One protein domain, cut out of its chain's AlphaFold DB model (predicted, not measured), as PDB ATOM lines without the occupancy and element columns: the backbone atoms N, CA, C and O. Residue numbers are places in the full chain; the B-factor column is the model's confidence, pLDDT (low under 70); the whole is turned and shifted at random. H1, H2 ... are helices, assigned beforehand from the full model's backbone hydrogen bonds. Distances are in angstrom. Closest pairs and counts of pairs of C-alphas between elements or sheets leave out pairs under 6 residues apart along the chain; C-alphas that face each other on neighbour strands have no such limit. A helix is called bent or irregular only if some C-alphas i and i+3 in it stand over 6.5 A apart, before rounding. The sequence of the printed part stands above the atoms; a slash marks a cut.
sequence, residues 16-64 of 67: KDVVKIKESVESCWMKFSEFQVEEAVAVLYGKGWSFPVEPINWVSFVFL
ATOM      1  N   LYS A  16      31.807 -30.181 -19.863       93.38
ATOM      2  CA  LYS A  16      32.907 -31.047 -20.330       93.38
ATOM      3  C   LYS A  16      34.234 -30.297 -20.526       93.38
ATOM      4  O   LYS A  16      35.292 -30.909 -20.433       93.38
ATOM      5  N   ASP A  17      34.182 -28.990 -20.786       94.19
ATOM      6  CA  ASP A  17      35.357 -28.168 -21.076       94.19
ATOM      7  C   ASP A  17      35.971 -27.548 -19.810       94.19
ATOM      8  O   ASP A  17      37.107 -27.071 -19.846       94.19
ATOM      9  N   VAL A  18      35.272 -27.607 -18.666       92.81
ATOM     10  CA  VAL A  18      35.703 -27.007 -17.390       92.81
ATOM     11  C   VAL A  18      37.085 -27.503 -16.961       92.81
ATOM     12  O   VAL A  18      37.920 -26.699 -16.550       92.81
ATOM     13  N   VAL A  19      37.355 -28.806 -17.097       93.69
ATOM     14  CA  VAL A  19      38.655 -29.403 -16.735       93.69
ATOM     15  C   VAL A  19      39.779 -28.805 -17.579       93.69
ATOM     16  O   VAL A  19      40.771 -28.320 -17.041       93.69
ATOM     17  N   LYS A  20      39.587 -28.744 -18.900       95.00
ATOM     18  CA  LYS A  20      40.575 -28.200 -19.835       95.00
ATOM     19  C   LYS A  20      40.829 -26.707 -19.605       95.00
ATOM     20  O   LYS A  20      41.964 -26.239 -19.720       95.00
ATOM     21  N   ILE A  21      39.782 -25.946 -19.286       93.12
ATOM     22  CA  ILE A  21      39.906 -24.522 -18.954       93.12
ATOM     23  C   ILE A  21      40.702 -24.358 -17.660       93.12
ATOM     24  O   ILE A  21      41.617 -23.537 -17.622       93.12
ATOM     25  N   LYS A  22      40.409 -25.158 -16.628       92.12
ATOM     26  CA  LYS A  22      41.152 -25.142 -15.365       92.12
ATOM     27  C   LYS A  22      42.642 -25.410 -15.587       92.12
ATOM     28  O   LYS A  22      43.465 -24.619 -15.139       92.12
ATOM     29  N   GLU A  23      42.983 -26.454 -16.338       93.94
ATOM     30  CA  GLU A  23      44.376 -26.781 -16.679       93.94
ATOM     31  C   GLU A  23      45.059 -25.644 -17.450       93.94
ATOM     32  O   GLU A  23      46.204 -25.288 -17.172       93.94
ATOM     33  N   SER A  24      44.343 -25.022 -18.393       91.62
ATOM     34  CA  SER A  24      44.857 -23.882 -19.161       91.62
ATOM     35  C   SER A  24      45.153 -22.690 -18.249       91.62
ATOM     36  O   SER A  24      46.236 -22.110 -18.330       91.62
ATOM     37  N   VAL A  25      44.230 -22.362 -17.340       89.56
ATOM     38  CA  VAL A  25      44.391 -21.298 -16.342       89.56
ATOM     39  C   VAL A  25      45.594 -21.575 -15.440       89.56
ATOM     40  O   VAL A  25      46.447 -20.702 -15.293       89.56
ATOM     41  N   GLU A  26      45.708 -22.781 -14.885       89.69
ATOM     42  CA  GLU A  26      46.842 -23.181 -14.043       89.69
ATOM     43  C   GLU A  26      48.170 -23.093 -14.812       89.69
ATOM     44  O   GLU A  26      49.135 -22.521 -14.308       89.69
ATOM     45  N   SER A  27      48.212 -23.561 -16.063       90.06
ATOM     46  CA  SER A  27      49.420 -23.504 -16.896       90.06
ATOM     47  C   SER A  27      49.870 -22.075 -17.216       90.06
ATOM     48  O   SER A  27      51.070 -21.798 -17.243       90.06
ATOM     49  N   CYS A  28      48.924 -21.154 -17.427       84.69
ATOM     50  CA  CYS A  28      49.212 -19.736 -17.608       84.69
ATOM     51  C   CYS A  28      49.730 -19.117 -16.312       84.69
ATOM     52  O   CYS A  28      50.703 -18.365 -16.342       84.69
ATOM     53  N   TRP A  29      49.125 -19.461 -15.171       85.25
ATOM     54  CA  TRP A  29      49.571 -18.949 -13.882       85.25
ATOM     55  C   TRP A  29      50.962 -19.439 -13.513       85.25
ATOM     56  O   TRP A  29      51.724 -18.640 -12.997       85.25
ATOM     57  N   MET A  30      51.357 -20.667 -13.855       86.56
ATOM     58  CA  MET A  30      52.730 -21.154 -13.634       86.56
ATOM     59  C   MET A  30      53.807 -20.324 -14.353       86.56
ATOM     60  O   MET A  30      54.976 -20.381 -13.977       86.56
ATOM     61  N   LYS A  31      53.425 -19.526 -15.355       90.12
ATOM     62  CA  LYS A  31      54.312 -18.617 -16.095       90.12
ATOM     63  C   LYS A  31      54.321 -17.194 -15.530       90.12
ATOM     64  O   LYS A  31      54.787 -16.281 -16.200       90.12
ATOM     65  N   PHE A  32      53.815 -16.974 -14.312       86.44
ATOM     66  CA  PHE A  32      53.697 -15.641 -13.702       86.44
ATOM     67  C   PHE A  32      55.010 -14.834 -13.725       86.44
ATOM     68  O   PHE A  32      54.988 -13.613 -13.891       86.44
ATOM     69  N   SER A  33      56.152 -15.514 -13.608       86.56
ATOM     70  CA  SER A  33      57.482 -14.904 -13.612       86.56
ATOM     71  C   SER A  33      57.846 -14.275 -14.961       86.56
ATOM     72  O   SER A  33      58.538 -13.259 -14.988       86.56
ATOM     73  N   GLU A  34      57.326 -14.808 -16.074       91.56
ATOM     74  CA  GLU A  34      57.508 -14.250 -17.423       91.56
ATOM     75  C   GLU A  34      56.799 -12.893 -17.584       91.56
ATOM     76  O   GLU A  34      57.184 -12.081 -18.423       91.56
ATOM     77  N   PHE A  35      55.799 -12.614 -16.741       85.50
ATOM     78  CA  PHE A  35      54.988 -11.394 -16.772       85.50
ATOM     79  C   PHE A  35      55.364 -10.379 -15.682       85.50
ATOM     80  O   PHE A  35      54.602  -9.446 -15.436       85.50
ATOM     81  N   GLN A  36      56.521 -10.545 -15.026       89.25
ATOM     82  CA  GLN A  36      56.977  -9.684 -13.920       89.25
ATOM     83  C   GLN A  36      55.978  -9.616 -12.748       89.25
ATOM     84  O   GLN A  36      55.900  -8.615 -12.037       89.25
ATOM     85  N   VAL A  37      55.200 -10.682 -12.543       87.44
ATOM     86  CA  VAL A  37      54.266 -10.798 -11.419       87.44
ATOM     87  C   VAL A  37      54.965 -11.529 -10.276       87.44
ATOM     88  O   VAL A  37      55.609 -12.550 -10.487       87.44
ATOM     89  N   GLU A  38      54.845 -11.022  -9.051       90.88
ATOM     90  CA  GLU A  38      55.347 -11.724  -7.866       90.88
ATOM     91  C   GLU A  38      54.488 -12.955  -7.547       90.88
ATOM     92  O   GLU A  38      53.267 -12.933  -7.705       90.88
ATOM     93  N   GLU A  39      55.099 -14.014  -7.015       89.19
ATOM     94  CA  GLU A  39      54.397 -15.258  -6.671       89.19
ATOM     95  C   GLU A  39      53.201 -15.015  -5.736       89.19
ATOM     96  O   GLU A  39      52.101 -15.510  -5.980       89.19
ATOM     97  N   ALA A  40      53.373 -14.182  -4.705       89.25
ATOM     98  CA  ALA A  40      52.300 -13.842  -3.771       89.25
ATOM     99  C   ALA A  40      51.099 -13.180  -4.473       89.25
ATOM    100  O   ALA A  40      49.946 -13.436  -4.120       89.25
ATOM    101  N   VAL A  41      51.367 -12.359  -5.493       88.44
ATOM    102  CA  VAL A  41      50.350 -11.674  -6.296       88.44
ATOM    103  C   VAL A  41      49.659 -12.658  -7.243       88.44
ATOM    104  O   VAL A  41      48.432 -12.646  -7.343       88.44
ATOM    105  N   ALA A  42      50.410 -13.561  -7.876       86.19
ATOM    106  CA  ALA A  42      49.853 -14.618  -8.720       86.19
ATOM    107  C   ALA A  42      48.937 -15.563  -7.923       86.19
ATOM    108  O   ALA A  42      47.809 -15.831  -8.336       86.19
ATOM    109  N   VAL A  43      49.369 -15.990  -6.731       87.00
ATOM    110  CA  VAL A  43      48.554 -16.802  -5.812       87.00
ATOM    111  C   VAL A  43      47.298 -16.049  -5.378       87.00
ATOM    112  O   VAL A  43      46.223 -16.644  -5.280       87.00
ATOM    113  N   LEU A  44      47.399 -14.743  -5.114       86.12
ATOM    114  CA  LEU A  44      46.250 -13.920  -4.744       86.12
ATOM    115  C   LEU A  44      45.216 -13.846  -5.877       86.12
ATOM    116  O   LEU A  44      44.035 -14.076  -5.623       86.12
ATOM    117  N   TYR A  45      45.639 -13.565  -7.111       82.81
ATOM    118  CA  TYR A  45      44.726 -13.456  -8.252       82.81
ATOM    119  C   TYR A  45      44.189 -14.808  -8.732       82.81
ATOM    120  O   TYR A  45      43.035 -14.884  -9.157       82.81
ATOM    121  N   GLY A  46      44.957 -15.891  -8.585       83.12
ATOM    122  CA  GLY A  46      44.501 -17.252  -8.873       83.12
ATOM    123  C   GLY A  46      43.263 -17.654  -8.060       83.12
ATOM    124  O   GLY A  46      42.377 -18.330  -8.578       83.12
ATOM    125  N   LYS A  47      43.127 -17.147  -6.826       84.12
ATOM    126  CA  LYS A  47      41.944 -17.367  -5.967       84.12
ATOM    127  C   LYS A  47      40.654 -16.738  -6.504       84.12
ATOM    128  O   LYS A  47      39.584 -17.011  -5.967       84.12
ATOM    129  N   GLY A  48      40.731 -15.882  -7.525       83.00
ATOM    130  CA  GLY A  48      39.559 -15.300  -8.180       83.00
ATOM    131  C   GLY A  48      38.780 -16.293  -9.047       83.00
ATOM    132  O   GLY A  48      37.610 -16.048  -9.344       83.00
ATOM    133  N   TRP A  49      39.398 -17.413  -9.431       87.06
ATOM    134  CA  TRP A  49      38.755 -18.442 -10.238       87.06
ATOM    135  C   TRP A  49      37.837 -19.332  -9.399       87.06
ATOM    136  O   TRP A  49      38.196 -19.797  -8.320       87.06
ATOM    137  N   SER A  50      36.648 -19.607  -9.931       87.56
ATOM    138  CA  SER A  50      35.701 -20.568  -9.372       87.56
ATOM    139  C   SER A  50      35.248 -21.496 -10.491       87.56
ATOM    140  O   SER A  50      34.757 -21.030 -11.517       87.56
ATOM    141  N   PHE A  51      35.454 -22.798 -10.300       89.31
ATOM    142  CA  PHE A  51      35.103 -23.824 -11.276       89.31
ATOM    143  C   PHE A  51      33.969 -24.687 -10.715       89.31
ATOM    144  O   PHE A  51      34.054 -25.104  -9.554       89.31
ATOM    145  N   PRO A  52      32.912 -24.959 -11.496       88.56
ATOM    146  CA  PRO A  52      31.843 -25.846 -11.065       88.56
ATOM    147  C   PRO A  52      32.363 -27.283 -10.935       88.56
ATOM    148  O   PRO A  52      33.149 -27.747 -11.759       88.56
ATOM    149  N   VAL A  53      31.907 -27.985  -9.898       89.12
ATOM    150  CA  VAL A  53      32.248 -29.399  -9.640       89.12
ATOM    151  C   VAL A  53      31.173 -30.349 -10.173       89.12
ATOM    152  O   VAL A  53      31.439 -31.522 -10.401       89.12
ATOM    153  N   GLU A  54      29.973 -29.819 -10.397       89.06
ATOM    154  CA  GLU A  54      28.780 -30.521 -10.863       89.06
ATOM    155  C   GLU A  54      28.200 -29.760 -12.068       89.06
ATOM    156  O   GLU A  54      28.275 -28.522 -12.097       89.06
ATOM    157  N   PRO A  55      27.601 -30.448 -13.055       87.75
ATOM    158  CA  PRO A  55      26.880 -29.788 -14.131       87.75
ATOM    159  C   PRO A  55      25.614 -29.134 -13.566       87.75
ATOM    160  O   PRO A  55      24.687 -29.805 -13.121       87.75
ATOM    161  N   ILE A  56      25.565 -27.804 -13.599       81.06
ATOM    162  CA  ILE A  56      24.397 -27.035 -13.169       81.06
ATOM    163  C   ILE A  56      23.700 -26.494 -14.410       81.06
ATOM    164  O   ILE A  56      24.300 -25.770 -15.207       81.06
ATOM    165  N   ASN A  57      22.410 -26.797 -14.554       77.06
ATOM    166  CA  ASN A  57      21.564 -26.091 -15.506       77.06
ATOM    167  C   ASN A  57      21.218 -24.711 -14.927       77.06
ATOM    168  O   ASN A  57      20.215 -24.533 -14.234       77.06
ATOM    169  N   TRP A  58      22.089 -23.736 -15.192       74.00
ATOM    170  CA  TRP A  58      21.930 -22.364 -14.711       74.00
ATOM    171  C   TRP A  58      20.645 -21.710 -15.219       74.00
ATOM    172  O   TRP A  58      20.044 -20.922 -14.495       74.00
ATOM    173  N   VAL A  59      20.182 -22.076 -16.417       71.19
ATOM    174  CA  VAL A  59      18.915 -21.586 -16.974       71.19
ATOM    175  C   VAL A  59      17.745 -22.088 -16.128       71.19
ATOM    176  O   VAL A  59      16.936 -21.287 -15.667       71.19
ATOM    177  N   SER A  60      17.692 -23.387 -15.831       76.25
ATOM    178  CA  SER A  60      16.669 -23.946 -14.938       76.25
ATOM    179  C   SER A  60      16.734 -23.350 -13.533       76.25
ATOM    180  O   SER A  60      15.690 -23.061 -12.956       76.25
ATOM    181  N   PHE A  61      17.933 -23.118 -12.990       75.19
ATOM    182  CA  PHE A  61      18.097 -22.492 -11.675       75.19
ATOM    183  C   PHE A  61      17.574 -21.047 -11.642       75.19
ATOM    184  O   PHE A  61      16.834 -20.686 -10.732       75.19
ATOM    185  N   VAL A  62      17.924 -20.228 -12.639       77.38
ATOM    186  CA  VAL A  62      17.534 -18.809 -12.705       77.38
ATOM    187  C   VAL A  62      16.039 -18.646 -12.968       77.38
ATOM    188  O   VAL A  62      15.397 -17.793 -12.359       77.38
ATOM    189  N   PHE A  63      15.478 -19.462 -13.858       82.75
ATOM    190  CA  PHE A  63      14.079 -19.339 -14.266       82.75
ATOM    191  C   PHE A  63      13.131 -20.266 -13.493       82.75
ATOM    192  O   PHE A  63      11.933 -20.261 -13.768       82.75
ATOM    193  N   LEU A  64      13.641 -21.043 -12.526       75.94
ATOM    194  CA  LEU A  64      12.889 -22.047 -11.756       75.94
ATOM    195  C   LEU A  64      12.083 -23.013 -12.644       75.94
ATOM    196  O   LEU A  64      11.020 -23.500 -12.255       75.94
TER     197      LEU A  64
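Overview. This is residues 16 to 64 of the 67 residues of an uncharacterized protein of Chromobacterium sp. LK1 (UniProt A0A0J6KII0). The chain makes a long, narrow, loose U: the longest helix, H1, is one side, the short H2 sits at the bend, and H3 with the long link after it runs back as the other side. That returning side goes on past the beginning of H1, and residues 56 to 64, of which 58 to 63 belong to H4, stick out at the far end and add to the length. The printed part has 49 residues with four named helices, H1, H2, H3 and H4 in that order, and no named strand; its class is all helix. It is only just extended, close to loose, with a radius of gyration of the C-alphas of 14.7 A, and its C-alphas span 45 by 19 by 14 A.

Along the chain. H1, residues 16 to 29, is 21.6 A from first to last C-alpha and begins with C-alpha 16 at (32.907, -31.047, -20.330). It is irregular, but only just: C-alphas 16 and 19 are 7.0 A apart. H2 is residues 32 to 35, 5.4 A long. H3 is residues 39 to 46, 10.3 A long, with C-alpha 39 at (54.397, -15.258, -6.671). H4 is residues 58 to 63, 8.4 A long, and ends with C-alpha 63 at (14.079, -19.339, -14.266).

Arrangement. H1 and H3 are close but not clearly touching; their closest C-alphas, those of Trp 29 and Ala 42, are 6.7 A apart. Their lines stand at a shallow tilt of 22 degrees, opposite ways. H1 and H2 meet only through their link. H2 and H3 only just touch, and only at the corner by their link, with 3 pairs of C-alphas within 8 A; the closest, those of Phe 32 and Ala 42, are 6.4 A apart. H4 is apart from H1, H2 and H3. Every O i to N i+4 pair is within hydrogen-bond range in H3 and H4, and 9 of 10 are in H1; H2 is too short for such a pair.

Size, cuts and confidence. The two C-alphas farthest apart, those of Gln 36 and Leu 64, are 45.8 A from each other. Residues 56 to 64, of which 58 to 63 belong to H4, stand free; the body without them has 40 residues and spans 36 by 15 by 8 A. The links from H1 to H2 and from H2 to H3 are tight, and the one from H3 to H4, 11 residues, is long. The printed part has no cut. The mean pLDDT of the printed part is 86.6, that of H4 is 76, and no printed residue is under 70.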